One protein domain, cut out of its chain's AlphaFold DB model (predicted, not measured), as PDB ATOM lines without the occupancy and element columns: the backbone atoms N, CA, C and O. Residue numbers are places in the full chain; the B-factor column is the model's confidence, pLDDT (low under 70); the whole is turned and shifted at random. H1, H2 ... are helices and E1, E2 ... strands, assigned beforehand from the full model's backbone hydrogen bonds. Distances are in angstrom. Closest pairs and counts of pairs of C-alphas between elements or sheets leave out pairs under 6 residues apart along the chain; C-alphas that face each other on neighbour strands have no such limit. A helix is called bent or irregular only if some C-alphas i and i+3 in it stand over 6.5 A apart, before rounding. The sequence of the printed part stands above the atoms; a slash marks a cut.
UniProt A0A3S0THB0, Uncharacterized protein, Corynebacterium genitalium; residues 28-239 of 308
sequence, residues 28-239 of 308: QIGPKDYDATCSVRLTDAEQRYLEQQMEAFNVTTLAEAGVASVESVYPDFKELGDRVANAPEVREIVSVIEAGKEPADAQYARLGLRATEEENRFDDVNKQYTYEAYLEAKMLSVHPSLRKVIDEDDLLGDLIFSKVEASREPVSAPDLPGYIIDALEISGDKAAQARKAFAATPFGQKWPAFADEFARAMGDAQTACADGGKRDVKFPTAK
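AT A GLANCE: This is residues 28 to 239 of the 308 residues of an uncharacterized protein of Corynebacterium genitalium (UniProt A0A3S0THB0). A lopsided body of crossed helices, with H6 and H10 packed on H2 and H3, H4, H5 reaching to its far side, makes one end of the domain; a small four-stranded sheet curled round the last part of the long helix H11 makes the other. H1, H8 and H11 span the space between, loosely, as H1 and H8 touch no helix. The printed part has 212 residues, with eleven named helices and four named strands that follow along the chain as E1 E2, H1 to H8, E3, H9 to H11, E4; the sheet, in the order E3 E2 E1 E4, is antiparallel, and the class is mixed, helices and strands. It is only just loose, close to compact, with a radius of gyration of the C-alphas of 20.4 A, and spans 58 by 44 by 34 A.

IN THESE COORDINATES: E1, residues 28 to 31, begins at C-alpha 28 (245.645, 225.572, 135.700), and E2 is residues 37 to 41. Then come H1, 44 to 56, 18.3 A long; H2, 59 to 73, 21.6 A; H3, 76 to 85; H4, 88 to 98; H5, 105 to 119, 20.6 A; H6, 125 to 142, 25.5 A; H7, 144 to 149; and H8, 153 to 159. E3, 163 to 165, precedes H9, 176 to 183, and H10, 188 to 200, 19.2 A. H11, 202 to 226, is 36.4 A long with a kink of 30 degrees near residue 209, and E4, 229 to 233, ends at C-alpha 233 (249.797, 227.724, 131.258). H8, H10 and H11 are irregular, with C-alphas 155 and 158 7.2 A apart, 189 and 192 7.0 A, and 205 and 208 7.1 A.

HOW THE PARTS SIT: H2 is the hub, touching six helices, among them H6 (closest C-alphas Ala 63 and Ala 137, 4.7 A) and H10 (Ser 69 and Ala 194, 4.3 A), each at a steep tilt of 44 degrees, opposite ways. H9 and H10 form a helical hairpin, as do H4 and H5. H3 touches H6, closest at the C-alphas of Ala 85 and Met 139, 4.7 A, and H7 touches H4, closest at those of Leu 146 and Val 94, 6.4 A. H11 touches H2 with residues 202 to 204 alone, closest at the C-alphas of Phe 203 and Thr 61, 6.1 A; H1 is near H11. The strongly twisted sheet curls round H11, which is on one face of it in two layers, a helix over one face of a sheet. N 29 and O 231 of E1 and E4 are 2.8 A apart, N 30 and O 39 of E1 and E2 2.8 A, and N 38 and O 164 of E2 and E3 2.9 A, within hydrogen-bond range. Every O i to N i+4 pair is within that range in H1, H4, H5, H6 and H9; H2 has 10 of 11, H3 5 of 6, H10 7 of 9, H11 18 of 21, H7 0 of 2 with 3 of 3 O i to N i+3 pairs, and H8 1 of 3 with 1 of 4.

THE WHOLE: The C-alphas of Arg 121 and Lys 230, the two farthest apart, are 59.1 A apart. The printed part has no cut and no long link. Residues 149 to 161 and residue 239 are under 70 in pLDDT; the mean of the printed part is 84.1.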
ATOM      1  N   GLN A  28     245.061 225.555 134.362       91.31
ATOM      2  CA  GLN A  28     245.645 225.572 135.700       91.31
ATOM      3  C   GLN A  28     246.514 224.338 135.914       91.31
ATOM      4  O   GLN A  28     246.036 223.204 135.824       91.31
ATOM      5  N   ILE A  29     247.774 224.565 136.275       92.12
ATOM      6  CA  ILE A  29     248.688 223.526 136.742       92.12
ATOM      7  C   ILE A  29     248.589 223.465 138.265       92.12
ATOM      8  O   ILE A  29     248.907 224.429 138.969       92.12
ATOM      9  N   GLY A  30     248.125 222.331 138.780       90.19
ATOM     10  CA  GLY A  30     247.975 222.069 140.208       90.19
ATOM     11  C   GLY A  30     249.313 222.036 140.956       90.19
ATOM     12  O   GLY A  30     250.373 222.170 140.348       90.19
ATOM     13  N   PRO A  31     249.298 221.898 142.292       93.81
ATOM     14  CA  PRO A  31     250.524 221.679 143.053       93.81
ATOM     15  C   PRO A  31     251.193 220.363 142.653       93.81
ATOM     16  O   PRO A  31     250.502 219.384 142.382       93.81
ATOM     17  N   LYS A  32     252.528 220.336 142.703       93.69
ATOM     18  CA  LYS A  32     253.289 219.094 142.534       93.69
ATOM     19  C   LYS A  32     252.978 218.102 143.657       93.69
ATOM     20  O   LYS A  32     253.073 218.465 144.832       93.69
ATOM     21  N   ASP A  33     252.603 216.882 143.283       87.81
ATOM     22  CA  ASP A  33     252.333 215.773 144.195       87.81
ATOM     23  C   ASP A  33     253.600 214.963 144.524       87.81
ATOM     24  O   ASP A  33     254.719 215.314 144.136       87.81
ATOM     25  N   TYR A  34     253.430 213.910 145.326       87.31
ATOM     26  CA  TYR A  34     254.535 213.064 145.783       87.31
ATOM     27  C   TYR A  34     255.175 212.246 144.655       87.31
ATOM     28  O   TYR A  34     256.341 211.878 144.787       87.31
ATOM     29  N   ASP A  35     254.458 212.041 143.549       86.56
ATOM     30  CA  ASP A  35     254.922 211.297 142.375       86.56
ATOM     31  C   ASP A  35     255.637 212.213 141.369       86.56
ATOM     32  O   ASP A  35     255.910 211.825 140.239       86.56
ATOM     33  N   ALA A  36     255.944 213.450 141.776       90.38
ATOM     34  CA  ALA A  36     256.507 214.485 140.919       90.38
ATOM     35  C   ALA A  36     255.618 214.812 139.704       90.38
ATOM     36  O   ALA A  36     256.124 215.216 138.660       90.38
ATOM     37  N   THR A  37     254.294 214.718 139.858       90.69
ATOM     38  CA  THR A  37     253.322 215.111 138.832       90.69
ATOM     39  C   THR A  37     252.454 216.277 139.295       90.69
ATOM     40  O   THR A  37     252.366 216.585 140.484       90.69
ATOM     41  N   CYS A  38     251.815 216.966 138.355       87.69
ATOM     42  CA  CYS A  38     250.852 218.025 138.638       87.69
ATOM     43  C   CYS A  38     249.582 217.776 137.844       87.69
ATOM     44  O   CYS A  38     249.649 217.476 136.654       87.69
ATOM     45  N   SER A  39     248.421 217.956 138.475       89.81
ATOM     46  CA  SER A  39     247.146 217.925 137.757       89.81
ATOM     47  C   SER A  39     247.070 219.074 136.755       89.81
ATOM     48  O   SER A  39     247.426 220.201 137.105       89.81
ATOM     49  N   VAL A  40     246.525 218.828 135.572       85.94
ATOM     50  CA  VAL A  40     246.203 219.871 134.599       85.94
ATOM     51  C   VAL A  40     244.700 220.014 134.496       85.94
ATOM     52  O   VAL A  40     243.969 219.034 134.373       85.94
ATOM     53  N   ARG A  41     244.233 221.258 134.560       88.44
ATOM     54  CA  ARG A  41     242.840 221.599 134.310       88.44
ATOM     55  C   ARG A  41     242.770 222.611 133.180       88.44
ATOM     56  O   ARG A  41     243.010 223.795 133.409       88.44
ATOM     57  N   LEU A  42     242.424 222.131 131.990       85.25
ATOM     58  CA  LEU A  42     242.142 222.981 130.839       85.25
ATOM     59  C   LEU A  42     240.927 223.875 131.106       85.25
ATOM     60  O   LEU A  42     240.016 223.537 131.870       85.25
ATOM     61  N   THR A  43     240.916 225.031 130.458       87.44
ATOM     62  CA  THR A  43     239.726 225.874 130.347       87.44
ATOM     63  C   THR A  43     238.709 225.233 129.405       87.44
ATOM     64  O   THR A  43     239.058 224.426 128.546       87.44
ATOM     65  N   ASP A  44     237.448 225.659 129.485       85.75
ATOM     66  CA  ASP A  44     236.409 225.260 128.529       85.75
ATOM     67  C   ASP A  44     236.812 225.497 127.062       85.75
ATOM     68  O   ASP A  44     236.399 224.755 126.174       85.75
ATOM     69  N   ALA A  45     237.566 226.565 126.785       86.62
ATOM     70  CA  ALA A  45     237.980 226.913 125.429       86.62
ATOM     71  C   ALA A  45     239.115 226.011 124.926       86.62
ATOM     72  O   ALA A  45     239.060 225.555 123.785       86.62
ATOM     73  N   GLU A  46     240.112 225.740 125.770       85.50
ATOM     74  CA  GLU A  46     241.224 224.828 125.459       85.50
ATOM     75  C   GLU A  46     240.721 223.388 125.319       85.50
ATOM     76  O   GLU A  46     241.046 222.726 124.339       85.50
ATOM     77  N   GLN A  47     239.852 222.939 126.233       84.75
ATOM     78  CA  GLN A  47     239.234 221.613 126.191       84.75
ATOM     79  C   GLN A  47     238.436 221.412 124.896       84.75
ATOM     80  O   GLN A  47     238.667 220.446 124.174       84.75
ATOM     81  N   ARG A  48     237.548 222.355 124.547       83.94
ATOM     82  CA  ARG A  48     236.770 222.273 123.297       83.94
ATOM     83  C   ARG A  48     237.659 222.293 122.062       83.94
ATOM     84  O   ARG A  48     237.339 221.632 121.081       83.94
ATOM     85  N   TYR A  49     238.733 223.083 122.069       83.94
ATOM     86  CA  TYR A  49     239.654 223.107 120.940       83.94
ATOM     87  C   TYR A  49     240.380 221.772 120.792       83.94
ATOM     88  O   TYR A  49     240.432 221.250 119.681       83.94
ATOM     89  N   LEU A  50     240.880 221.207 121.894       79.94
ATOM     90  CA  LEU A  50     241.493 219.884 121.907       79.94
ATOM     91  C   LEU A  50     240.518 218.836 121.365       79.94
ATOM     92  O   LEU A  50     240.843 218.183 120.384       79.94
ATOM     93  N   GLU A  51     239.297 218.755 121.897       78.88
ATOM     94  CA  GLU A  51     238.252 217.831 121.424       78.88
ATOM     95  C   GLU A  51     237.954 217.992 119.921       78.88
ATOM     96  O   GLU A  51     237.882 217.004 119.194       78.88
ATOM     97  N   GLN A  52     237.852 219.230 119.421       82.56
ATOM     98  CA  GLN A  52     237.662 219.499 117.989       82.56
ATOM     99  C   GLN A  52     238.844 219.033 117.136       82.56
ATOM    100  O   GLN A  52     238.649 218.549 116.021       82.56
ATOM    101  N   GLN A  53     240.075 219.214 117.622       78.50
ATOM    102  CA  GLN A  53     241.255 218.710 116.925       78.50
ATOM    103  C   GLN A  53     241.300 217.181 116.977       78.50
ATOM    104  O   GLN A  53     241.595 216.581 115.955       78.50
ATOM    105  N   MET A  54     240.926 216.551 118.089       73.12
ATOM    106  CA  MET A  54     240.847 215.091 118.219       73.12
ATOM    107  C   MET A  54     239.802 214.471 117.286       73.12
ATOM    108  O   MET A  54     240.051 213.438 116.672       73.12
ATOM    109  N   GLU A  55     238.658 215.130 117.094       75.62
ATOM    110  CA  GLU A  55     237.667 214.702 116.101       75.62
ATOM    111  C   GLU A  55     238.219 214.807 114.667       75.62
ATOM    112  O   GLU A  55     237.985 213.929 113.829       75.62
ATOM    113  N   ALA A  56     238.988 215.864 114.382       75.31
ATOM    114  CA  ALA A  56     239.619 216.080 113.082       75.31
ATOM    115  C   ALA A  56     240.832 215.162 112.828       75.31
ATOM    116  O   ALA A  56     241.077 214.792 111.681       75.31
ATOM    117  N   PHE A  57     241.576 214.813 113.877       75.12
ATOM    118  CA  PHE A  57     242.742 213.930 113.890       75.12
ATOM    119  C   PHE A  57     242.353 212.564 114.451       75.12
ATOM    120  O   PHE A  57     242.842 212.131 115.490       75.12
ATOM    121  N   ASN A  58     241.452 211.884 113.751       74.50
ATOM    122  CA  ASN A  58     240.984 210.563 114.153       74.50
ATOM    123  C   ASN A  58     241.746 209.436 113.437       74.50
ATOM    124  O   ASN A  58     242.406 209.645 112.410       74.50
ATOM    125  N   VAL A  59     241.579 208.219 113.957       75.12
ATOM    126  CA  VAL A  59     242.255 207.001 113.484       75.12
ATOM    127  C   VAL A  59     242.033 206.713 111.997       75.12
ATOM    128  O   VAL A  59     242.941 206.235 111.325       75.12
ATOM    129  N   THR A  60     240.871 207.065 111.439       81.31
ATOM    130  CA  THR A  60     240.584 206.886 110.008       81.31
ATOM    131  C   THR A  60     241.430 207.828 109.156       81.31
ATOM    132  O   THR A  60     242.088 207.383 108.218       81.31
ATOM    133  N   THR A  61     241.476 209.118 109.498       83.75
ATOM    134  CA  THR A  61     242.287 210.101 108.754       83.75
ATOM    135  C   THR A  61     243.791 209.845 108.873       83.75
ATOM    136  O   THR A  61     244.551 210.129 107.946       83.75
ATOM    137  N   LEU A  62     244.229 209.261 109.991       82.38
ATOM    138  CA  LEU A  62     245.602 208.806 110.175       82.38
ATOM    139  C   LEU A  62     245.903 207.557 109.334       82.38
ATOM    140  O   LEU A  62     246.940 207.504 108.673       82.38
ATOM    141  N   ALA A  63     244.979 206.594 109.283       84.25
ATOM    142  CA  ALA A  63     245.098 205.417 108.426       84.25
ATOM    143  C   ALA A  63     245.190 205.799 106.940       84.25
ATOM    144  O   ALA A  63     246.044 205.277 106.229       84.25
ATOM    145  N   GLU A  64     244.397 206.771 106.478       89.12
ATOM    146  CA  GLU A  64     244.508 207.334 105.123       89.12
ATOM    147  C   GLU A  64     245.908 207.911 104.843       89.12
ATOM    148  O   GLU A  64     246.479 207.686 103.770       89.12
ATOM    149  N   ALA A  65     246.490 208.632 105.807       87.50
ATOM    150  CA  ALA A  65     247.835 209.193 105.686       87.50
ATOM    151  C   ALA A  65     248.929 208.111 105.663       87.50
ATOM    152  O   ALA A  65     249.879 208.201 104.874       87.50
ATOM    153  N   GLY A  66     248.776 207.060 106.471       87.88
ATOM    154  CA  GLY A  66     249.632 205.874 106.446       87.88
ATOM    155  C   GLY A  66     249.557 205.139 105.105       87.88
ATOM    156  O   GLY A  66     250.586 204.919 104.466       87.88
ATOM    157  N   VAL A  67     248.346 204.863 104.614       92.31
ATOM    158  CA  VAL A  67     248.088 204.254 103.296       92.31
ATOM    159  C   VAL A  67     248.754 205.056 102.180       92.31
ATOM    160  O   VAL A  67     249.464 204.479 101.360       92.31
ATOM    161  N   ALA A  68     248.600 206.384 102.168       94.06
ATOM    162  CA  ALA A  68     249.249 207.240 101.173       94.06
ATOM    163  C   ALA A  68     250.784 207.136 101.226       94.06
ATOM    164  O   ALA A  68     251.445 207.120 100.185       94.06
ATOM    165  N   SER A  69     251.350 207.035 102.430       90.94
ATOM    166  CA  SER A  69     252.793 206.874 102.638       90.94
ATOM    167  C   SER A  69     253.295 205.558 102.056       90.94
ATOM    168  O   SER A  69     254.235 205.567 101.261       90.94
ATOM    169  N   VAL A  70     252.633 204.448 102.387       91.44
ATOM    170  CA  VAL A  70     253.009 203.101 101.941       91.44
ATOM    171  C   VAL A  70     252.788 202.923 100.437       91.44
ATOM    172  O   VAL A  70     253.715 202.515  99.738       91.44
ATOM    173  N   GLU A  71     251.620 203.299  99.900       94.69
ATOM    174  CA  GLU A  71     251.317 203.183  98.459       94.69
ATOM    175  C   GLU A  71     252.295 204.003  97.599       94.69
ATOM    176  O   GLU A  71     252.535 203.665  96.440       94.69
ATOM    177  N   SER A  72     252.906 205.059  98.152       95.81
ATOM    178  CA  SER A  72     253.910 205.842  97.424       95.81
ATOM    179  C   SER A  72     255.213 205.075  97.173       95.81
ATOM    180  O   SER A  72     255.867 205.320  96.161       95.81
ATOM    181  N   VAL A  73     255.579 204.142  98.056       94.62
ATOM    182  CA  VAL A  73     256.857 203.409  98.026       94.62
ATOM    183  C   VAL A  73     256.706 201.921  97.668       94.62
ATOM    184  O   VAL A  73     257.686 201.281  97.264       94.62
ATOM    185  N   TYR A  74     255.481 201.395  97.769       92.12
ATOM    186  CA  TYR A  74     255.045 200.062  97.343       92.12
ATOM    187  C   TYR A  74     253.756 200.181  96.508       92.12
ATOM    188  O   TYR A  74     252.660 199.906  96.994       92.12
ATOM    189  N   PRO A  75     253.840 200.634  95.245       92.38
ATOM    190  CA  PRO A  75     252.652 200.895  94.428       92.38
ATOM    191  C   PRO A  75     251.844 199.629  94.103       92.38
ATOM    192  O   PRO A  75     250.644 199.713  93.849       92.38
ATOM    193  N   ASP A  76     252.480 198.458  94.134       91.38
ATOM    194  CA  ASP A  76     251.841 197.153  93.965       91.38
ATOM    195  C   ASP A  76     250.869 196.813  95.103       91.38
ATOM    196  O   ASP A  76     249.886 196.107  94.874       91.38
ATOM    197  N   PHE A  77     251.074 197.372  96.300       93.88
ATOM    198  CA  PHE A  77     250.173 197.163  97.435       93.88
ATOM    199  C   PHE A  77     248.774 197.705  97.171       93.88
ATOM    200  O   PHE A  77     247.808 197.118  97.643       93.88
ATOM    201  N   LYS A  78     248.648 198.778  96.385       94.81
ATOM    202  CA  LYS A  78     247.368 199.449  96.149       94.81
ATOM    203  C   LYS A  78     246.299 198.504  95.611       94.81
ATOM    204  O   LYS A  78     245.217 198.398  96.176       94.81
ATOM    205  N   GLU A  79     246.608 197.821  94.512       93.44
ATOM    206  CA  GLU A  79     245.647 196.950  93.834       93.44
ATOM    207  C   GLU A  79     245.290 195.729  94.697       93.44
ATOM    208  O   GLU A  79     244.136 195.305  94.742       93.44
ATOM    209  N   LEU A  80     246.284 195.182  95.402       92.19
ATOM    210  CA  LEU A  80     246.122 194.051  96.312       92.19
ATOM    211  C   LEU A  80     245.267 194.438  97.534       92.19
ATOM    212  O   LEU A  80     244.288 193.762  97.851       92.19
ATOM    213  N   GLY A  81     245.561 195.580  98.153       92.06
ATOM    214  CA  GLY A  81     244.811 196.113  99.288       92.06
ATOM    215  C   GLY A  81     243.390 196.512  98.926       92.06
ATOM    216  O   GLY A  81     242.464 196.210  99.675       92.06
ATOM    217  N   ASP A  82     243.181 197.120  97.755       94.88
ATOM    218  CA  ASP A  82     241.840 197.428  97.249       94.88
ATOM    219  C   ASP A  82     240.998 196.147  97.085       94.88
ATOM    220  O   ASP A  82     239.797 196.168  97.374       94.88
ATOM    221  N   ARG A  83     241.598 195.015  96.680       92.00
ATOM    222  CA  ARG A  83     240.890 193.723  96.606       92.00
ATOM    223  C   ARG A  83     240.454 193.218  97.974       92.00
ATOM    224  O   ARG A  83     239.293 192.838  98.114       92.00
ATOM    225  N   VAL A  84     241.356 193.210  98.955       91.00
ATOM    226  CA  VAL A  84     241.049 192.726 100.311       91.00
ATOM    227  C   VAL A  84     240.027 193.637 100.980       91.00
ATOM    228  O   VAL A  84     238.992 193.157 101.435       91.00
ATOM    229  N   ALA A  85     240.245 194.953 100.953       90.69
ATOM    230  CA  ALA A  85     239.351 195.915 101.589       90.69
ATOM    231  C   ALA A  85     237.932 195.878 101.011       90.69
ATOM    232  O   ALA A  85     236.968 196.121 101.728       90.69
ATOM    233  N   ASN A  86     237.763 195.530  99.735       94.50
ATOM    234  CA  ASN A  86     236.443 195.414  99.113       94.50
ATOM    235  C   ASN A  86     235.895 193.981  99.077       94.50
ATOM    236  O   ASN A  86     234.841 193.759  98.461       94.50
ATOM    237  N   ALA A  87     236.571 193.022  99.709       93.12
ATOM    238  CA  ALA A  87     236.179 191.622  99.699       93.12
ATOM    239  C   ALA A  87     234.852 191.390 100.456       93.12
ATOM    240  O   ALA A  87     234.511 192.156 101.366       93.12
ATOM    241  N   PRO A  88     234.074 190.352 100.094       94.19
ATOM    242  CA  PRO A  88     232.821 190.028 100.776       94.19
ATOM    243  C   PRO A  88     232.972 189.858 102.291       94.19
ATOM    244  O   PRO A  88     232.087 190.276 103.029       94.19
ATOM    245  N   GLU A  89     234.096 189.304 102.746       89.62
ATOM    246  CA  GLU A  89     234.394 189.061 104.160       89.62
ATOM    247  C   GLU A  89     234.465 190.371 104.957       89.62
ATOM    248  O   GLU A  89     233.875 190.470 106.032       89.62
ATOM    249  N   VAL A  90     235.105 191.409 104.401       88.31
ATOM    250  CA  VAL A  90     235.165 192.739 105.033       88.31
ATOM    251  C   VAL A  90     233.777 193.367 105.084       88.31
ATOM    252  O   VAL A  90     233.363 193.867 106.127       88.31
ATOM    253  N   ARG A  91     233.008 193.296 103.990       92.12
ATOM    254  CA  ARG A  91     231.644 193.856 103.948       92.12
ATOM    255  C   ARG A  91     230.702 193.170 104.934       92.12
ATOM    256  O   ARG A  91     229.828 193.824 105.497       92.12
ATOM    257  N   GLU A  92     230.864 191.866 105.128       91.25
ATOM    258  CA  GLU A  92     230.097 191.092 106.101       91.25
ATOM    259  C   GLU A  92     230.383 191.577 107.529       91.25
ATOM    260  O   GLU A  92     229.446 191.892 108.261       91.25
ATOM    261  N   ILE A  93     231.663 191.712 107.890       87.81
ATOM    262  CA  ILE A  93     232.104 192.244 109.190       87.81
ATOM    263  C   ILE A  93     231.563 193.663 109.406       87.81
ATOM    264  O   ILE A  93     230.919 193.933 110.421       87.81
ATOM    265  N   VAL A  94     231.749 194.545 108.422       88.44
ATOM    266  CA  VAL A  94     231.264 195.932 108.455       88.44
ATOM    267  C   VAL A  94     229.754 195.985 108.676       88.44
ATOM    268  O   VAL A  94     229.288 196.705 109.557       88.44
ATOM    269  N   SER A  95     228.981 195.171 107.952       93.94
ATOM    270  CA  SER A  95     227.525 195.127 108.109       93.94
ATOM    271  C   SER A  95     227.089 194.685 109.509       93.94
ATOM    272  O   SER A  95     226.057 195.153 109.993       93.94
ATOM    273  N   VAL A  96     227.830 193.780 110.158       90.38
ATOM    274  CA  VAL A  96     227.536 193.336 111.531       90.38
ATOM    275  C   VAL A  96     227.828 194.454 112.534       90.38
ATOM    276  O   VAL A  96     226.978 194.755 113.376       90.38
ATOM    277  N   ILE A  97     228.971 195.127 112.387       87.06
ATOM    278  CA  ILE A  97     229.377 196.260 113.231       87.06
ATOM    279  C   ILE A  97     228.388 197.424 113.102       87.06
ATOM    280  O   ILE A  97     227.978 198.033 114.093       87.06
ATOM    281  N   GLU A  98     227.952 197.737 111.883       89.25
ATOM    282  CA  GLU A  98     226.966 198.790 111.630       89.25
ATOM    283  C   GLU A  98     225.592 198.468 112.221       89.25
ATOM    284  O   GLU A  98     224.885 199.379 112.653       89.25
ATOM    285  N   ALA A  99     225.253 197.182 112.336       93.50
ATOM    286  CA  ALA A  99     224.069 196.715 113.048       93.50
ATOM    287  C   ALA A  99     224.219 196.730 114.586       93.50
ATOM    288  O   ALA A  99     223.299 196.294 115.282       93.50
ATOM    289  N   GLY A 100     225.347 197.209 115.123       87.50
ATOM    290  CA  GLY A 100     225.615 197.281 116.563       87.50
ATOM    291  C   GLY A 100     225.865 195.917 117.201       87.50
ATOM    292  O   GLY A 100     225.537 195.714 118.369       87.50
ATOM    293  N   LYS A 101     226.373 194.960 116.421       87.69
ATOM    294  CA  LYS A 101     226.681 193.602 116.869       87.69
ATOM    295  C   LYS A 101     228.175 193.341 116.758       87.69
ATOM    296  O   LYS A 101     228.862 193.942 115.938       87.69
ATOM    297  N   GLU A 102     228.645 192.399 117.560       82.81
ATOM    298  CA  GLU A 102     230.008 191.895 117.480       82.81
ATOM    299  C   GLU A 102     230.111 190.838 116.365       82.81
ATOM    300  O   GLU A 102     229.278 189.919 116.321       82.81
ATOM    301  N   PRO A 103     231.071 190.963 115.430       82.00
ATOM    302  CA  PRO A 103     231.347 189.918 114.450       82.00
ATOM    303  C   PRO A 103     231.821 188.633 115.127       82.00
ATOM    304  O   PRO A 103     232.568 188.662 116.098       82.00
ATOM    305  N   ALA A 104     231.403 187.486 114.599       85.06
ATOM    306  CA  ALA A 104     231.823 186.190 115.111       85.06
ATOM    307  C   ALA A 104     233.278 185.878 114.723       85.06
ATOM    308  O   ALA A 104     233.700 186.190 113.608       85.06
ATOM    309  N   ASP A 105     233.992 185.126 115.564       81.94
ATOM    310  CA  ASP A 105     235.376 184.680 115.316       81.94
ATOM    311  C   ASP A 105     235.569 184.044 113.934       81.94
ATOM    312  O   ASP A 105     236.566 184.270 113.256       81.94
ATOM    313  N   ALA A 106     234.580 183.279 113.462       81.06
ATOM    314  CA  ALA A 106     234.627 182.648 112.147       81.06
ATOM    315  C   ALA A 106     234.638 183.658 110.983       81.06
ATOM    316  O   ALA A 106     235.115 183.322 109.900       81.06
ATOM    317  N   GLN A 107     234.084 184.861 111.163       79.44
ATOM    318  CA  GLN A 107     234.128 185.937 110.167       79.44
ATOM    319  C   GLN A 107     235.538 186.533 110.106       79.44
ATOM    320  O   GLN A 107     236.109 186.633 109.020       79.44
ATOM    321  N   TYR A 108     236.139 186.811 111.266       78.75
ATOM    322  CA  TYR A 108     237.529 187.259 111.359       78.75
ATOM    323  C   TYR A 108     238.519 186.217 110.836       78.75
ATOM    324  O   TYR A 108     239.427 186.564 110.091       78.75
ATOM    325  N   ALA A 109     238.314 184.932 111.132       78.69
ATOM    326  CA  ALA A 109     239.168 183.857 110.632       78.69
ATOM    327  C   ALA A 109     239.163 183.769 109.095       78.69
ATOM    328  O   ALA A 109     240.208 183.548 108.487       78.69
ATOM    329  N   ARG A 110     238.008 183.981 108.442       83.94
ATOM    330  CA  ARG A 110     237.932 184.030 106.969       83.94
ATOM    331  C   ARG A 110     238.675 185.233 106.394       83.94
ATOM    332  O   ARG A 110     239.357 185.083 105.384       83.94
ATOM    333  N   LEU A 111     238.558 186.397 107.033       84.38
ATOM    334  CA  LEU A 111     239.320 187.581 106.641       84.38
ATOM    335  C   LEU A 111     240.829 187.352 106.811       84.38
ATOM    336  O   LEU A 111     241.581 187.636 105.885       84.38
ATOM    337  N   GLY A 112     241.251 186.778 107.942       80.75
ATOM    338  CA  GLY A 112     242.650 186.450 108.217       80.75
ATOM    339  C   GLY A 112     243.245 185.508 107.173       80.75
ATOM    340  O   GLY A 112     244.297 185.801 106.623       80.75
ATOM    341  N   LEU A 113     242.532 184.437 106.801       83.44
ATOM    342  CA  LEU A 113     242.978 183.536 105.728       83.44
ATOM    343  C   LEU A 113     243.178 184.272 104.397       83.44
ATOM    344  O   LEU A 113     244.191 184.065 103.735       83.44
ATOM    345  N   ARG A 114     242.251 185.163 104.021       84.88
ATOM    346  CA  ARG A 114     242.383 185.975 102.802       84.88
ATOM    347  C   ARG A 114     243.576 186.934 102.877       84.88
ATOM    348  O   ARG A 114     244.281 187.079 101.883       84.88
ATOM    349  N   ALA A 115     243.779 187.606 104.009       80.88
ATOM    350  CA  ALA A 115     244.911 188.512 104.204       80.88
ATOM    351  C   ALA A 115     246.238 187.750 104.069       80.88
ATOM    352  O   ALA A 115     247.061 188.101 103.223       80.88
ATOM    353  N   THR A 116     246.359 186.613 104.760       82.62
ATOM    354  CA  THR A 116     247.522 185.722 104.688       82.62
ATOM    355  C   THR A 116     247.768 185.174 103.277       82.62
ATOM    356  O   THR A 116     248.915 185.047 102.853       82.62
ATOM    357  N   GLU A 117     246.729 184.856 102.499       87.50
ATOM    358  CA  GLU A 117     246.888 184.463 101.088       87.50
ATOM    359  C   GLU A 117     247.524 185.573 100.235       87.50
ATOM    360  O   GLU A 117     248.348 185.285  99.365       87.50
ATOM    361  N   GLU A 118     247.159 186.835 100.472       85.31
ATOM    362  CA  GLU A 118     247.713 187.979  99.743       85.31
ATOM    363  C   GLU A 118     249.118 188.357 100.245       85.31
ATOM    364  O   GLU A 118     249.980 188.680  99.428       85.31
ATOM    365  N   GLU A 119     249.385 188.251 101.549       80.75
ATOM    366  CA  GLU A 119     250.718 188.431 102.149       80.75
ATOM    367  C   GLU A 119     251.727 187.419 101.598       80.75
ATOM    368  O   GLU A 119     252.820 187.792 101.170       80.75
ATOM    369  N   ASN A 120     251.336 186.146 101.492       86.06
ATOM    370  CA  ASN A 120     252.187 185.068 100.979       86.06
ATOM    371  C   ASN A 120     252.580 185.221  99.497       86.06
ATOM    372  O   ASN A 120     253.321 184.394  98.967       86.06
ATOM    373  N   ARG A 121     252.112 186.266  98.802       87.12
ATOM    374  CA  ARG A 121     252.600 186.628  97.461       87.12
ATOM    375  C   ARG A 121     253.994 187.242  97.474       87.12
ATOM    376  O   ARG A 121     254.614 187.332  96.413       87.12
ATOM    377  N   PHE A 122     254.455 187.728  98.621       87.75
ATOM    378  CA  PHE A 122     255.768 188.338  98.757       87.75
ATOM    379  C   PHE A 122     256.752 187.317  99.322       87.75
ATOM    380  O   PHE A 122     256.484 186.727 100.356       87.75
ATOM    381  N   ASP A 123     257.904 187.136  98.678       87.88
ATOM    382  CA  ASP A 123     258.975 186.268  99.204       87.88
ATOM    383  C   ASP A 123     259.820 186.964 100.295       87.88
ATOM    384  O   ASP A 123     260.620 186.331 100.983       87.88
ATOM    385  N   ASP A 124     259.671 188.283 100.436       87.62
ATOM    386  CA  ASP A 124     260.397 189.127 101.384       87.62
ATOM    387  C   ASP A 124     259.573 189.306 102.667       87.62
ATOM    388  O   ASP A 124     258.497 189.901 102.634       87.62
ATOM    389  N   VAL A 125     260.091 188.804 103.794       82.31
ATOM    390  CA  VAL A 125     259.418 188.829 105.107       82.31
ATOM    391  C   VAL A 125     259.139 190.254 105.591       82.31
ATOM    392  O   VAL A 125     258.081 190.507 106.160       82.31
ATOM    393  N   ASN A 126     260.038 191.203 105.329       80.56
ATOM    394  CA  ASN A 126     259.820 192.595 105.720       80.56
ATOM    395  C   ASN A 126     258.685 193.191 104.891       80.56
ATOM    396  O   ASN A 126     257.807 193.860 105.424       80.56
ATOM    397  N   LYS A 127     258.646 192.884 103.591       84.75
ATOM    398  CA  LYS A 127     257.554 193.310 102.714       84.75
ATOM    399  C   LYS A 127     256.217 192.660 103.088       84.75
ATOM    400  O   LYS A 127     255.199 193.339 102.991       84.75
ATOM    401  N   GLN A 128     256.205 191.396 103.523       84.31
ATOM    402  CA  GLN A 128     255.010 190.740 104.072       84.31
ATOM    403  C   GLN A 128     254.492 191.492 105.301       84.31
ATOM    404  O   GLN A 128     253.331 191.885 105.324       84.31
ATOM    405  N   TYR A 129     255.377 191.774 106.261       80.06
ATOM    406  CA  TYR A 129     255.038 192.511 107.476       80.06
ATOM    407  C   TYR A 129     254.510 193.923 107.173       80.06
ATOM    408  O   TYR A 129     253.461 194.325 107.677       80.06
ATOM    409  N   THR A 130     255.172 194.667 106.277       83.19
ATOM    410  CA  THR A 130     254.674 195.979 105.837       83.19
ATOM    411  C   THR A 130     253.302 195.868 105.164       83.19
ATOM    412  O   THR A 130     252.489 196.787 105.278       83.19
ATOM    413  N   TYR A 131     253.042 194.782 104.430       85.12
ATOM    414  CA  TYR A 131     251.778 194.575 103.728       85.12
ATOM    415  C   TYR A 131     250.621 194.230 104.673       85.12
ATOM    416  O   TYR A 131     249.537 194.780 104.493       85.12
ATOM    417  N   GLU A 132     250.849 193.394 105.688       82.19
ATOM    418  CA  GLU A 132     249.869 193.077 106.742       82.19
ATOM    419  C   GLU A 132     249.391 194.366 107.433       82.19
ATOM    420  O   GLU A 132     248.211 194.721 107.380       82.19
ATOM    421  N   ALA A 133     250.337 195.157 107.944       78.75
ATOM    422  CA  ALA A 133     250.063 196.453 108.558       78.75
ATOM    423  C   ALA A 133     249.351 197.431 107.596       78.75
ATOM    424  O   ALA A 133     248.430 198.167 107.964       78.75
ATOM    425  N   TYR A 134     249.747 197.432 106.321       85.81
ATOM    426  CA  TYR A 134     249.077 198.217 105.289       85.81
ATOM    427  C   TYR A 134     247.621 197.785 105.068       85.81
ATOM    428  O   TYR A 134     246.762 198.653 104.905       85.81
ATOM    429  N   LEU A 135     247.326 196.480 105.057       85.75
ATOM    430  CA  LEU A 135     245.980 195.954 104.825       85.75
ATOM    431  C   LEU A 135     244.990 196.441 105.878       85.75
ATOM    432  O   LEU A 135     243.865 196.806 105.539       85.75
ATOM    433  N   GLU A 136     245.405 196.498 107.135       80.06
ATOM    434  CA  GLU A 136     244.582 197.018 108.223       80.06
ATOM    435  C   GLU A 136     244.239 198.492 108.033       80.06
ATOM    436  O   GLU A 136     243.063 198.869 108.014       80.06
ATOM    437  N   ALA A 137     245.267 199.325 107.831       83.31
ATOM    438  CA  ALA A 137     245.095 200.751 107.594       83.31
ATOM    439  C   ALA A 137     244.232 200.987 106.347       83.31
ATOM    440  O   ALA A 137     243.360 201.858 106.326       83.31
ATOM    441  N   LYS A 138     244.412 200.152 105.319       89.94
ATOM    442  CA  LYS A 138     243.615 200.183 104.100       89.94
ATOM    443  C   LYS A 138     242.152 199.858 104.374       89.94
ATOM    444  O   LYS A 138     241.289 200.636 103.967       89.94
ATOM    445  N   MET A 139     241.860 198.767 105.075       87.12
ATOM    446  CA  MET A 139     240.495 198.390 105.444       87.12
ATOM    447  C   MET A 139     239.816 199.482 106.269       87.12
ATOM    448  O   MET A 139     238.696 199.860 105.939       87.12
ATOM    449  N   LEU A 140     240.502 200.042 107.270       85.50
ATOM    450  CA  LEU A 140     239.983 201.134 108.097       85.50
ATOM    451  C   LEU A 140     239.733 202.415 107.286       85.50
ATOM    452  O   LEU A 140     238.713 203.073 107.485       85.50
ATOM    453  N   SER A 141     240.625 202.753 106.348       86.06
ATOM    454  CA  SER A 141     240.459 203.925 105.476       86.06
ATOM    455  C   SER A 141     239.268 203.792 104.518       86.06
ATOM    456  O   SER A 141     238.598 204.775 104.217       86.06
ATOM    457  N   VAL A 142     238.980 202.573 104.046       91.56
ATOM    458  CA  VAL A 142     237.859 202.301 103.132       91.56
ATOM    459  C   VAL A 142     236.545 202.129 103.898       91.56
ATOM    460  O   VAL A 142     235.499 202.559 103.414       91.56
ATOM    461  N   HIS A 143     236.593 201.539 105.098       88.44
ATOM    462  CA  HIS A 143     235.435 201.262 105.950       88.44
ATOM    463  C   HIS A 143     235.614 201.873 107.349       88.44
ATOM    464  O   HIS A 143     235.953 201.165 108.300       88.44
ATOM    465  N   PRO A 144     235.318 203.176 107.524       86.12
ATOM    466  CA  PRO A 144     235.504 203.870 108.801       86.12
ATOM    467  C   PRO A 144     234.693 203.285 109.964       86.12
ATOM    468  O   PRO A 144     235.019 203.520 111.123       86.12
ATOM    469  N   SER A 145     233.628 202.521 109.691       83.62
ATOM    470  CA  SER A 145     232.841 201.830 110.719       83.62
ATOM    471  C   SER A 145     233.640 200.770 111.478       83.62
ATOM    472  O   SER A 145     233.300 200.503 112.632       83.62
ATOM    473  N   LEU A 146     234.734 200.253 110.902       81.69
ATOM    474  CA  LEU A 146     235.671 199.359 111.588       81.69
ATOM    475  C   LEU A 146     236.281 199.998 112.839       81.69
ATOM    476  O   LEU A 146     236.618 199.273 113.765       81.69
ATOM    477  N   ARG A 147     236.328 201.334 112.944       75.88
ATOM    478  CA  ARG A 147     236.808 202.015 114.156       75.88
ATOM    479  C   ARG A 147     236.046 201.642 115.429       75.88
ATOM    480  O   ARG A 147     236.607 201.688 116.505       75.88
ATOM    481  N   LYS A 148     234.777 201.229 115.318       74.50
ATOM    482  CA  LYS A 148     233.932 200.881 116.476       74.50
ATOM    483  C   LYS A 148     234.371 199.615 117.209       74.50
ATOM    484  O   LYS A 148     233.894 199.372 118.311       74.50
ATOM    485  N   VAL A 149     235.177 198.778 116.558       68.94
ATOM    486  CA  VAL A 149     235.773 197.580 117.167       68.94
ATOM    487  C   VAL A 149     237.250 197.792 117.499       68.94
ATOM    488  O   VAL A 149     237.920 196.859 117.926       68.94
ATOM    489  N   ILE A 150     237.749 199.011 117.288       64.25
ATOM    490  CA  ILE A 150     239.048 199.461 117.763       64.25
ATOM    491  C   ILE A 150     238.805 200.093 119.124       64.25
ATOM    492  O   ILE A 150     237.875 200.885 119.283       64.25
ATOM    493  N   ASP A 151     239.636 199.743 120.096       56.31
ATOM    494  CA  ASP A 151     239.658 200.466 121.357       56.31
ATOM    495  C   ASP A 151     240.288 201.849 121.114       56.31
ATOM    496  O   ASP A 151     241.505 201.988 121.022       56.31
ATOM    497  N   GLU A 152     239.457 202.867 120.860       48.69
ATOM    498  CA  GLU A 152     239.926 204.235 120.585       48.69
ATOM    499  C   GLU A 152     240.530 204.896 121.842       48.69
ATOM    500  O   GLU A 152     241.386 205.780 121.707       48.69
ATOM    501  N   ASP A 153     240.136 204.445 123.043       45.81
ATOM    502  CA  ASP A 153     240.636 204.964 124.321       45.81
ATOM    503  C   ASP A 153     242.131 204.640 124.501       45.81
ATOM    504  O   ASP A 153     242.879 205.481 124.995       45.81
ATOM    505  N   ASP A 154     242.606 203.502 123.986       45.94
ATOM    506  CA  ASP A 154     244.029 203.120 124.013       45.94
ATOM    507  C   ASP A 154     244.901 203.889 122.996       45.94
ATOM    508  O   ASP A 154     246.128 203.881 123.090       45.94
ATOM    509  N   LEU A 155     244.302 204.552 122.000       47.97
ATOM    510  CA  LEU A 155     245.045 205.116 120.860       47.97
ATOM    511  C   LEU A 155     245.174 206.629 120.883       47.97
ATOM    512  O   LEU A 155     246.143 207.190 120.371       47.97
ATOM    513  N   LEU A 156     244.160 207.290 121.428       47.41
ATOM    514  CA  LEU A 156     244.069 208.741 121.500       47.41
ATOM    515  C   LEU A 156     243.698 209.223 122.911       47.41
ATOM    516  O   LEU A 156     243.754 210.429 123.161       47.41
ATOM    517  N   GLY A 157     243.356 208.317 123.837       42.81
ATOM    518  CA  GLY A 157     243.016 208.651 125.222       42.81
ATOM    519  C   GLY A 157     244.169 209.295 125.993       42.81
ATOM    520  O   GLY A 157     243.923 210.173 126.818       42.81
ATOM    521  N   ASP A 158     245.420 208.992 125.633       45.47
ATOM    522  CA  ASP A 158     246.614 209.638 126.200       45.47
ATOM    523  C   ASP A 158     246.719 211.141 125.874       45.47
ATOM    524  O   ASP A 158     247.438 211.882 126.550       45.47
ATOM    525  N   LEU A 159     245.970 211.635 124.879       46.91
ATOM    526  CA  LEU A 159     245.871 213.071 124.591       46.91
ATOM    527  C   LEU A 159     244.878 213.782 125.519       46.91
ATOM    528  O   LEU A 159     244.941 215.006 125.645       46.91
ATOM    529  N   ILE A 160     244.009 213.048 126.226       53.88
ATOM    530  CA  ILE A 160     243.212 213.569 127.344       53.88
ATOM    531  C   ILE A 160     244.056 213.452 128.616       53.88
ATOM    532  O   ILE A 160     243.822 212.650 129.520       53.88
ATOM    533  N   PHE A 161     245.083 214.289 128.691       68.12
ATOM    534  CA  PHE A 161     245.976 214.331 129.835       68.12
ATOM    535  C   PHE A 161     245.321 215.111 130.984       68.12
ATOM    536  O   PHE A 161     244.906 216.263 130.860       68.12
ATOM    537  N   SER A 162     245.244 214.477 132.152       77.00
ATOM    538  CA  SER A 162     244.830 215.137 133.400       77.00
ATOM    539  C   SER A 162     246.019 215.474 134.300       77.00
ATOM    540  O   SER A 162     245.847 216.084 135.359       77.00
ATOM    541  N   LYS A 163     247.230 215.082 133.887       84.19
ATOM    542  CA  LYS A 163     248.478 215.252 134.627       84.19
ATOM    543  C   LYS A 163     249.651 215.527 133.690       84.19
ATOM    544  O   LYS A 163     249.638 215.121 132.535       84.19
ATOM    545  N   VAL A 164     250.671 216.185 134.225       86.00
ATOM    546  CA  VAL A 164     251.985 216.369 133.596       86.00
ATOM    547  C   VAL A 164     253.084 216.059 134.599       86.00
ATOM    548  O   VAL A 164     252.936 216.332 135.794       86.00
ATOM    549  N   GLU A 165     254.193 215.507 134.120       87.56
ATOM    550  CA  GLU A 165     255.376 215.253 134.937       87.56
ATOM    551  C   GLU A 165     256.187 216.531 135.187       87.56
ATOM    552  O   GLU A 165     256.224 217.463 134.380       87.56
ATOM    553  N   ALA A 166     256.877 216.578 136.320       90.44
ATOM    554  CA  ALA A 166     257.833 217.620 136.654       90.44
ATOM    555  C   ALA A 166     259.139 217.439 135.870       90.44
ATOM    556  O   ALA A 166     260.098 216.858 136.376       90.44
ATOM    557  N   SER A 167     259.203 218.009 134.668       90.50
ATOM    558  CA  SER A 167     260.394 217.976 133.817       90.50
ATOM    559  C   SER A 167     260.793 219.368 133.324       90.50
ATOM    560  O   SER A 167     259.979 220.287 133.256       90.50
ATOM    561  N   ARG A 168     262.080 219.534 133.005       91.94
ATOM    562  CA  ARG A 168     262.613 220.688 132.253       91.94
ATOM    563  C   ARG A 168     263.185 220.265 130.903       91.94
ATOM    564  O   ARG A 168     263.851 221.058 130.237       91.94
ATOM    565  N   GLU A 169     262.991 219.004 130.540       87.31
ATOM    566  CA  GLU A 169     263.397 218.501 129.242       87.31
ATOM    567  C   GLU A 169     262.477 219.076 128.161       87.31
ATOM    568  O   GLU A 169     261.281 219.272 128.395       87.31
ATOM    569  N   PRO A 170     263.021 219.406 126.982       78.44
ATOM    570  CA  PRO A 170     262.209 219.920 125.897       78.44
ATOM    571  C   PRO A 170     261.254 218.832 125.399       78.44
ATOM    572  O   PRO A 170     261.681 217.776 124.936       78.44
ATOM    573  N   VAL A 171     259.956 219.126 125.426       77.88
ATOM    574  CA  VAL A 171     258.945 218.286 124.781       77.88
ATOM    575  C   VAL A 171     259.007 218.527 123.275       77.88
ATOM    576  O   VAL A 171     258.876 219.660 122.808       77.88
ATOM    577  N   SER A 172     259.230 217.459 122.511       75.56
ATOM    578  CA  SER A 172     259.267 217.511 121.047       75.56
ATOM    579  C   SER A 172     257.932 217.074 120.462       75.56
ATOM    580  O   SER A 172     257.289 216.164 120.982       75.56
ATOM    581  N   ALA A 173     257.529 217.708 119.361       73.06
ATOM    582  CA  ALA A 173     256.362 217.267 118.618       73.06
ATOM    583  C   ALA A 173     256.601 215.857 118.043       73.06
ATOM    584  O   ALA A 173     257.691 215.581 117.531       73.06
ATOM    585  N   PRO A 174     255.603 214.965 118.101       72.50
ATOM    586  CA  PRO A 174     255.709 213.627 117.532       72.50
ATOM    587  C   PRO A 174     255.915 213.628 116.011       72.50
ATOM    588  O   PRO A 174     255.100 214.163 115.251       72.50
ATOM    589  N   ASP A 175     256.966 212.934 115.564       76.44
ATOM    590  CA  ASP A 175     257.258 212.673 114.151       76.44
ATOM    591  C   ASP A 175     256.502 211.434 113.645       76.44
ATOM    592  O   ASP A 175     257.087 210.387 113.377       76.44
ATOM    593  N   LEU A 176     255.178 211.557 113.508       79.19
ATOM    594  CA  LEU A 176     254.307 210.487 113.002       79.19
ATOM    595  C   LEU A 176     254.790 209.802 111.715       79.19
ATOM    596  O   LEU A 176     254.826 208.573 111.686       79.19
ATOM    597  N   PRO A 177     255.177 210.525 110.646       79.00
ATOM    598  CA  PRO A 177     255.648 209.847 109.447       79.00
ATOM    599  C   PRO A 177     256.986 209.132 109.674       79.00
ATOM    600  O   PRO A 177     257.230 208.122 109.022       79.00
ATOM    601  N   GLY A 178     257.837 209.618 110.585       79.00
ATOM    602  CA  GLY A 178     259.032 208.898 111.030       79.00
ATOM    603  C   GLY A 178     258.691 207.584 111.724       79.00
ATOM    604  O   GLY A 178     259.184 206.544 111.301       79.00
ATOM    605  N   TYR A 179     257.770 207.617 112.691       77.31
ATOM    606  CA  TYR A 179     257.295 206.413 113.377       77.31
ATOM    607  C   TYR A 179     256.722 205.376 112.412       77.31
ATOM    608  O   TYR A 179     257.060 204.205 112.520       77.31
ATOM    609  N   ILE A 180     255.910 205.790 111.434       78.00
ATOM    610  CA  ILE A 180     255.368 204.876 110.415       78.00
ATOM    611  C   ILE A 180     256.494 204.249 109.583       78.00
ATOM    612  O   ILE A 180     256.454 203.060 109.288       78.00
ATOM    613  N   ILE A 181     257.499 205.034 109.192       80.00
ATOM    614  CA  ILE A 181     258.635 204.544 108.401       80.00
ATOM    615  C   ILE A 181     259.450 203.520 109.182       80.00
ATOM    616  O   ILE A 181     259.773 202.472 108.626       80.00
ATOM    617  N   ASP A 182     259.744 203.811 110.446       78.44
ATOM    618  CA  ASP A 182     260.543 202.939 111.302       78.44
ATOM    619  C   ASP A 182     259.766 201.669 111.674       78.44
ATOM    620  O   ASP A 182     260.296 200.568 111.541       78.44
ATOM    621  N   ALA A 183     258.492 201.804 112.058       74.75
ATOM    622  CA  ALA A 183     257.632 200.681 112.427       74.75
ATOM    623  C   ALA A 183     257.399 199.720 111.259       74.75
ATOM    624  O   ALA A 183     257.351 198.515 111.464       74.75
ATOM    625  N   LEU A 184     257.278 200.236 110.036       77.81
ATOM    626  CA  LEU A 184     257.066 199.424 108.838       77.81
ATOM    627  C   LEU A 184     258.364 198.996 108.148       77.81
ATOM    628  O   LEU A 184     258.303 198.443 107.048       77.81
ATOM    629  N   GLU A 185     259.519 199.298 108.747       80.31
ATOM    630  CA  GLU A 185     260.851 199.056 108.184       80.31
ATOM    631  C   GLU A 185     261.000 199.561 106.733       80.31
ATOM    632  O   GLU A 185     261.658 198.947 105.884       80.31
ATOM    633  N   ILE A 186     260.383 200.707 106.413       81.62
ATOM    634  CA  ILE A 186     260.526 201.334 105.097       81.62
ATOM    635  C   ILE A 186     261.983 201.768 104.936       81.62
ATOM    636  O   ILE A 186     262.504 202.575 105.706       81.62
ATOM    637  N   SER A 187     262.640 201.259 103.894       84.19
ATOM    638  CA  SER A 187     264.059 201.516 103.661       84.19
ATOM    639  C   SER A 187     264.380 203.017 103.570       84.19
ATOM    640  O   SER A 187     263.600 203.829 103.062       84.19
ATOM    641  N   GLY A 188     265.565 203.404 104.050       85.38
ATOM    642  CA  GLY A 188     265.954 204.816 104.169       85.38
ATOM    643  C   GLY A 188     265.964 205.594 102.844       85.38
ATOM    644  O   GLY A 188     265.701 206.795 102.834       85.38
ATOM    645  N   ASP A 189     266.200 204.924 101.714       88.81
ATOM    646  CA  ASP A 189     266.112 205.508 100.367       88.81
ATOM    647  C   ASP A 189     264.668 205.844  99.948       88.81
ATOM    648  O   ASP A 189     264.451 206.748  99.139       88.81
ATOM    649  N   LYS A 190     263.676 205.174 100.546       91.12
ATOM    650  CA  LYS A 190     262.237 205.380 100.323       91.12
ATOM    651  C   LYS A 190     261.598 206.320 101.350       91.12
ATOM    652  O   LYS A 190     260.557 206.918 101.074       91.12
ATOM    653  N   ALA A 191     262.238 206.520 102.503       91.62
ATOM    654  CA  ALA A 191     261.716 207.317 103.613       91.62
ATOM    655  C   ALA A 191     261.293 208.743 103.204       91.62
ATOM    656  O   ALA A 191     260.216 209.210 103.571       91.62
ATOM    657  N   ALA A 192     262.099 209.442 102.395       95.12
ATOM    658  CA  ALA A 192     261.775 210.804 101.956       95.12
ATOM    659  C   ALA A 192     260.500 210.865 101.094       95.12
ATOM    660  O   ALA A 192     259.721 211.818 101.194       95.12
ATOM    661  N   GLN A 193     260.272 209.845 100.263       96.38
ATOM    662  CA  GLN A 193     259.071 209.732  99.441       96.38
ATOM    663  C   GLN A 193     257.839 209.450 100.306       96.38
ATOM    664  O   GLN A 193     256.842 210.161 100.167       96.38
ATOM    665  N   ALA A 194     257.941 208.501 101.241       92.56
ATOM    666  CA  ALA A 194     256.876 208.188 102.192       92.56
ATOM    667  C   ALA A 194     256.483 209.420 103.030       92.56
ATOM    668  O   ALA A 194     255.309 209.788 103.065       92.56
ATOM    669  N   ARG A 195     257.459 210.149 103.599       94.38
ATOM    670  CA  ARG A 195     257.212 211.408 104.339       94.38
ATOM    671  C   ARG A 195     256.487 212.446 103.489       94.38
ATOM    672  O   ARG A 195     255.564 213.107 103.963       94.38
ATOM    673  N   LYS A 196     256.897 212.605 102.227       97.06
ATOM    674  CA  LYS A 196     256.276 213.562 101.305       97.06
ATOM    675  C   LYS A 196     254.823 213.193 101.002       97.06
ATOM    676  O   LYS A 196     253.985 214.089 100.924       97.06
ATOM    677  N   ALA A 197     254.528 211.906 100.828       96.56
ATOM    678  CA  ALA A 197     253.169 211.430 100.601       96.56
ATOM    679  C   ALA A 197     252.287 211.604 101.850       96.56
ATOM    680  O   ALA A 197     251.181 212.128 101.723       96.56
ATOM    681  N   PHE A 198     252.806 211.297 103.046       92.75
ATOM    682  CA  PHE A 198     252.130 211.583 104.317       92.75
ATOM    683  C   PHE A 198     251.738 213.062 104.422       92.75
ATOM    684  O   PHE A 198     250.571 213.400 104.612       92.75
ATOM    685  N   ALA A 199     252.716 213.955 104.236       94.44
ATOM    686  CA  ALA A 199     252.543 215.401 104.361       94.44
ATOM    687  C   ALA A 199     251.584 215.997 103.315       94.44
ATOM    688  O   ALA A 199     251.063 217.092 103.512       94.44
ATOM    689  N   ALA A 200     251.343 215.297 102.203       96.69
ATOM    690  CA  ALA A 200     250.392 215.726 101.184       96.69
ATOM    691  C   ALA A 200     248.927 215.454 101.573       96.69
ATOM    692  O   ALA A 200     248.032 216.056 100.976       96.69
ATOM    693  N   THR A 201     248.668 214.592 102.559       93.00
ATOM    694  CA  THR A 201     247.307 214.254 103.010       93.00
ATOM    695  C   THR A 201     246.679 215.361 103.869       93.00
ATOM    696  O   THR A 201     247.408 216.141 104.485       93.00
ATOM    697  N   PRO A 202     245.337 215.447 103.975       90.69
ATOM    698  CA  PRO A 202     244.682 216.425 104.850       90.69
ATOM    699  C   PRO A 202     245.142 216.349 106.313       90.69
ATOM    700  O   PRO A 202     245.294 217.389 106.956       90.69
ATOM    701  N   PHE A 203     245.395 215.135 106.817       86.94
ATOM    702  CA  PHE A 203     245.954 214.904 108.148       86.94
ATOM    703  C   PHE A 203     247.382 215.462 108.241       86.94
ATOM    704  O   PHE A 203     247.660 216.332 109.068       86.94
ATOM    705  N   GLY A 204     248.273 215.040 107.336       86.56
ATOM    706  CA  GLY A 204     249.683 215.443 107.338       86.56
ATOM    707  C   GLY A 204     249.917 216.938 107.098       86.56
ATOM    708  O   GLY A 204     250.918 217.477 107.563       86.56
ATOM    709  N   GLN A 205     248.986 217.634 106.441       91.38
ATOM    710  CA  GLN A 205     249.040 219.089 106.272       91.38
ATOM    711  C   GLN A 205     248.762 219.857 107.572       91.38
ATOM    712  O   GLN A 205     249.281 220.959 107.756       91.38
ATOM    713  N   LYS A 206     247.920 219.310 108.456       86.00
ATOM    714  CA  LYS A 206     247.453 219.996 109.671       86.00
ATOM    715  C   LYS A 206     248.204 219.558 110.927       86.00
ATOM    716  O   LYS A 206     248.440 220.389 111.802       86.00
ATOM    717  N   TRP A 207     248.598 218.286 110.997       82.81
ATOM    718  CA  TRP A 207     249.221 217.690 112.177       82.81
ATOM    719  C   TRP A 207     250.461 218.442 112.680       82.81
ATOM    720  O   TRP A 207     250.479 218.764 113.864       82.81
ATOM    721  N   PRO A 208     251.464 218.796 111.847       82.69
ATOM    722  CA  PRO A 208     252.708 219.371 112.361       82.69
ATOM    723  C   PRO A 208     252.491 220.671 113.132       82.69
ATOM    724  O   PRO A 208     253.095 220.871 114.176       82.69
ATOM    725  N   ALA A 209     251.594 221.538 112.649       84.94
ATOM    726  CA  ALA A 209     251.292 222.798 113.318       84.94
ATOM    727  C   ALA A 209     250.596 222.575 114.669       84.94
ATOM    728  O   ALA A 209     250.971 223.201 115.656       84.94
ATOM    729  N   PHE A 210     249.615 221.669 114.713       82.62
ATOM    730  CA  PHE A 210     248.929 221.306 115.952       82.62
ATOM    731  C   PHE A 210     249.891 220.667 116.962       82.62
ATOM    732  O   PHE A 210     249.984 221.131 118.097       82.62
ATOM    733  N   ALA A 211     250.646 219.655 116.532       80.38
ATOM    734  CA  ALA A 211     251.592 218.919 117.359       80.38
ATOM    735  C   ALA A 211     252.677 219.836 117.942       80.38
ATOM    736  O   ALA A 211     252.983 219.748 119.127       80.38
ATOM    737  N   ASP A 212     253.208 220.765 117.144       81.31
ATOM    738  CA  ASP A 212     254.173 221.773 117.591       81.31
ATOM    739  C   ASP A 212     253.596 222.735 118.637       81.31
ATOM    740  O   ASP A 212     254.253 223.048 119.631       81.31
ATOM    741  N   GLU A 213     252.399 223.277 118.394       82.88
ATOM    742  CA  GLU A 213     251.755 224.210 119.326       82.88
ATOM    743  C   GLU A 213     251.426 223.517 120.654       82.88
ATOM    744  O   GLU A 213     251.669 224.081 121.723       82.88
ATOM    745  N   PHE A 214     250.948 222.276 120.591       83.69
ATOM    746  CA  PHE A 214     250.602 221.490 121.768       83.69
ATOM    747  C   PHE A 214     251.836 221.012 122.546       83.69
ATOM    748  O   PHE A 214     251.872 221.145 123.768       83.69
ATOM    749  N   ALA A 215     252.892 220.546 121.867       83.19
ATOM    750  CA  ALA A 215     254.150 220.142 122.504       83.19
ATOM    751  C   ALA A 215     254.805 221.297 123.276       83.19
ATOM    752  O   ALA A 215     255.305 221.096 124.383       83.19
ATOM    753  N   ARG A 216     254.751 222.527 122.742       84.94
ATOM    754  CA  ARG A 216     255.231 223.722 123.459       84.94
ATOM    755  C   ARG A 216     254.439 223.966 124.744       84.94
ATOM    756  O   ARG A 216     255.052 224.125 125.795       84.94
ATOM    757  N   ALA A 217     253.107 223.932 124.677       86.94
ATOM    758  CA  ALA A 217     252.257 224.097 125.858       86.94
ATOM    759  C   ALA A 217     252.493 222.989 126.903       86.94
ATOM    760  O   ALA A 217     252.533 223.265 128.100       86.94
ATOM    761  N   MET A 218     252.736 221.753 126.459       86.69
ATOM    762  CA  MET A 218     253.125 220.645 127.336       86.69
ATOM    763  C   MET A 218     254.484 220.878 127.999       86.69
ATOM    764  O   MET A 218     254.606 220.685 129.204       86.69
ATOM    765  N   GLY A 219     255.495 221.351 127.264       88.06
ATOM    766  CA  GLY A 219     256.795 221.710 127.842       88.06
ATOM    767  C   GLY A 219     256.695 222.838 128.875       88.06
ATOM    768  O   GLY A 219     257.313 222.769 129.945       88.06
ATOM    769  N   ASP A 220     255.848 223.834 128.608       90.50
ATOM    770  CA  ASP A 220     255.536 224.901 129.559       90.50
ATOM    771  C   ASP A 220     254.815 224.352 130.800       90.50
ATOM    772  O   ASP A 220     255.124 224.774 131.914       90.50
ATOM    773  N   ALA A 221     253.911 223.377 130.638       89.44
ATOM    774  CA  ALA A 221     253.187 222.692 131.713       89.44
ATOM    775  C   ALA A 221     254.053 221.719 132.537       89.44
ATOM    776  O   ALA A 221     253.824 221.563 133.739       89.44
ATOM    777  N   GLN A 222     255.073 221.104 131.936       92.19
ATOM    778  CA  GLN A 222     256.059 220.280 132.642       92.19
ATOM    779  C   GLN A 222     257.029 221.152 133.443       92.19
ATOM    780  O   GLN A 222     257.205 220.938 134.647       92.19
ATOM    781  N   THR A 223     257.562 222.211 132.819       93.62
ATOM    782  CA  THR A 223     258.422 223.203 133.489       93.62
ATOM    783  C   THR A 223     257.648 223.843 134.631       93.62
ATOM    784  O   THR A 223     258.071 223.798 135.792       93.62
ATOM    785  N   ALA A 224     256.455 224.356 134.300       94.19
ATOM    786  CA  ALA A 224     255.236 224.135 135.058       94.19
ATOM    787  C   ALA A 224     255.344 223.584 136.478       94.19
ATOM    788  O   ALA A 224     255.538 224.276 137.489       94.19
ATOM    789  N   CYS A 225     255.190 222.270 136.459       92.75
ATOM    790  CA  CYS A 225     255.208 221.365 137.567       92.75
ATOM    791  C   CYS A 225     256.582 221.249 138.236       92.75
ATOM    792  O   CYS A 225     256.657 221.215 139.468       92.75
ATOM    793  N   ALA A 226     257.675 221.264 137.466       93.75
ATOM    794  CA  ALA A 226     259.038 221.191 137.994       93.75
ATOM    795  C   ALA A 226     259.312 222.280 139.040       93.75
ATOM    796  O   ALA A 226     259.854 221.980 140.110       93.75
ATOM    797  N   ASP A 227     258.821 223.497 138.790       95.56
ATOM    798  CA  ASP A 227     258.954 224.648 139.693       95.56
ATOM    799  C   ASP A 227     257.929 224.666 140.851       95.56
ATOM    800  O   ASP A 227     257.869 225.623 141.620       95.56
ATOM    801  N   GLY A 228     257.140 223.596 141.018       91.56
ATOM    802  CA  GLY A 228     256.199 223.408 142.131       91.56
ATOM    803  C   GLY A 228     254.719 223.560 141.769       91.56
ATOM    804  O   GLY A 228     253.866 223.365 142.642       91.56
ATOM    805  N   GLY A 229     254.406 223.862 140.505       91.25
ATOM    806  CA  GLY A 229     253.037 224.011 140.013       91.25
ATOM    807  C   GLY A 229     252.342 225.280 140.526       91.25
ATOM    808  O   GLY A 229     252.992 226.302 140.742       91.25
ATOM    809  N   LYS A 230     251.017 225.221 140.715       88.31
ATOM    810  CA  LYS A 230     250.151 226.350 141.135       88.31
ATOM    811  C   LYS A 230     250.274 227.587 140.240       88.31
ATOM    812  O   LYS A 230     250.347 228.715 140.732       88.31
ATOM    813  N   ARG A 231     250.316 227.373 138.929       91.62
ATOM    814  CA  ARG A 231     250.415 228.445 137.937       91.62
ATOM    815  C   ARG A 231     249.623 228.122 136.689       91.62
ATOM    816  O   ARG A 231     249.288 226.966 136.448       91.62
ATOM    817  N   ASP A 232     249.387 229.157 135.902       92.31
ATOM    818  CA  ASP A 232     248.621 229.057 134.675       92.31
ATOM    819  C   ASP A 232     249.547 228.842 133.470       92.31
ATOM    820  O   ASP A 232     250.628 229.435 133.392       92.31
ATOM    821  N   VAL A 233     249.118 228.002 132.530       90.62
ATOM    822  CA  VAL A 233     249.797 227.724 131.258       90.62
ATOM    823  C   VAL A 233     248.763 227.767 130.142       90.62
ATOM    824  O   VAL A 233     247.696 227.177 130.262       90.62
ATOM    825  N   LYS A 234     249.064 228.479 129.054       91.81
ATOM    826  CA  LYS A 234     248.144 228.601 127.920       91.81
ATOM    827  C   LYS A 234     248.300 227.422 126.976       91.81
ATOM    828  O   LYS A 234     249.354 227.262 126.364       91.81
ATOM    829  N   PHE A 235     247.229 226.658 126.812       88.38
ATOM    830  CA  PHE A 235     247.111 225.680 125.743       88.38
ATOM    831  C   PHE A 235     246.515 226.322 124.483       88.38
ATOM    832  O   PHE A 235     245.885 227.386 124.550       88.38
ATOM    833  N   PRO A 236     246.728 225.712 123.304       85.00
ATOM    834  CA  PRO A 236     246.115 226.185 122.075       85.00
ATOM    835  C   PRO A 236     244.590 226.284 122.205       85.00
ATOM    836  O   PRO A 236     243.924 225.407 122.751       85.00
ATOM    837  N   THR A 237     244.033 227.362 121.668       87.31
ATOM    838  CA  THR A 237     242.593 227.546 121.472       87.31
ATOM    839  C   THR A 237     242.348 227.844 119.999       87.31
ATOM    840  O   THR A 237     243.270 228.256 119.286       87.31
ATOM    841  N   ALA A 238     241.115 227.657 119.518       71.25
ATOM    842  CA  ALA A 238     240.757 228.053 118.160       71.25
ATOM    843  C   ALA A 238     241.077 229.544 117.996       71.25
ATOM    844  O   ALA A 238     240.370 230.390 118.546       71.25
ATOM    845  N   LYS A 239     242.162 229.872 117.277       55.41
ATOM    846  CA  LYS A 239     242.539 231.260 116.994       55.41
ATOM    847  C   LYS A 239     241.318 231.934 116.380       55.41
ATOM    848  O   LYS A 239     240.967 231.657 115.235       55.41
TER     849      LYS A 239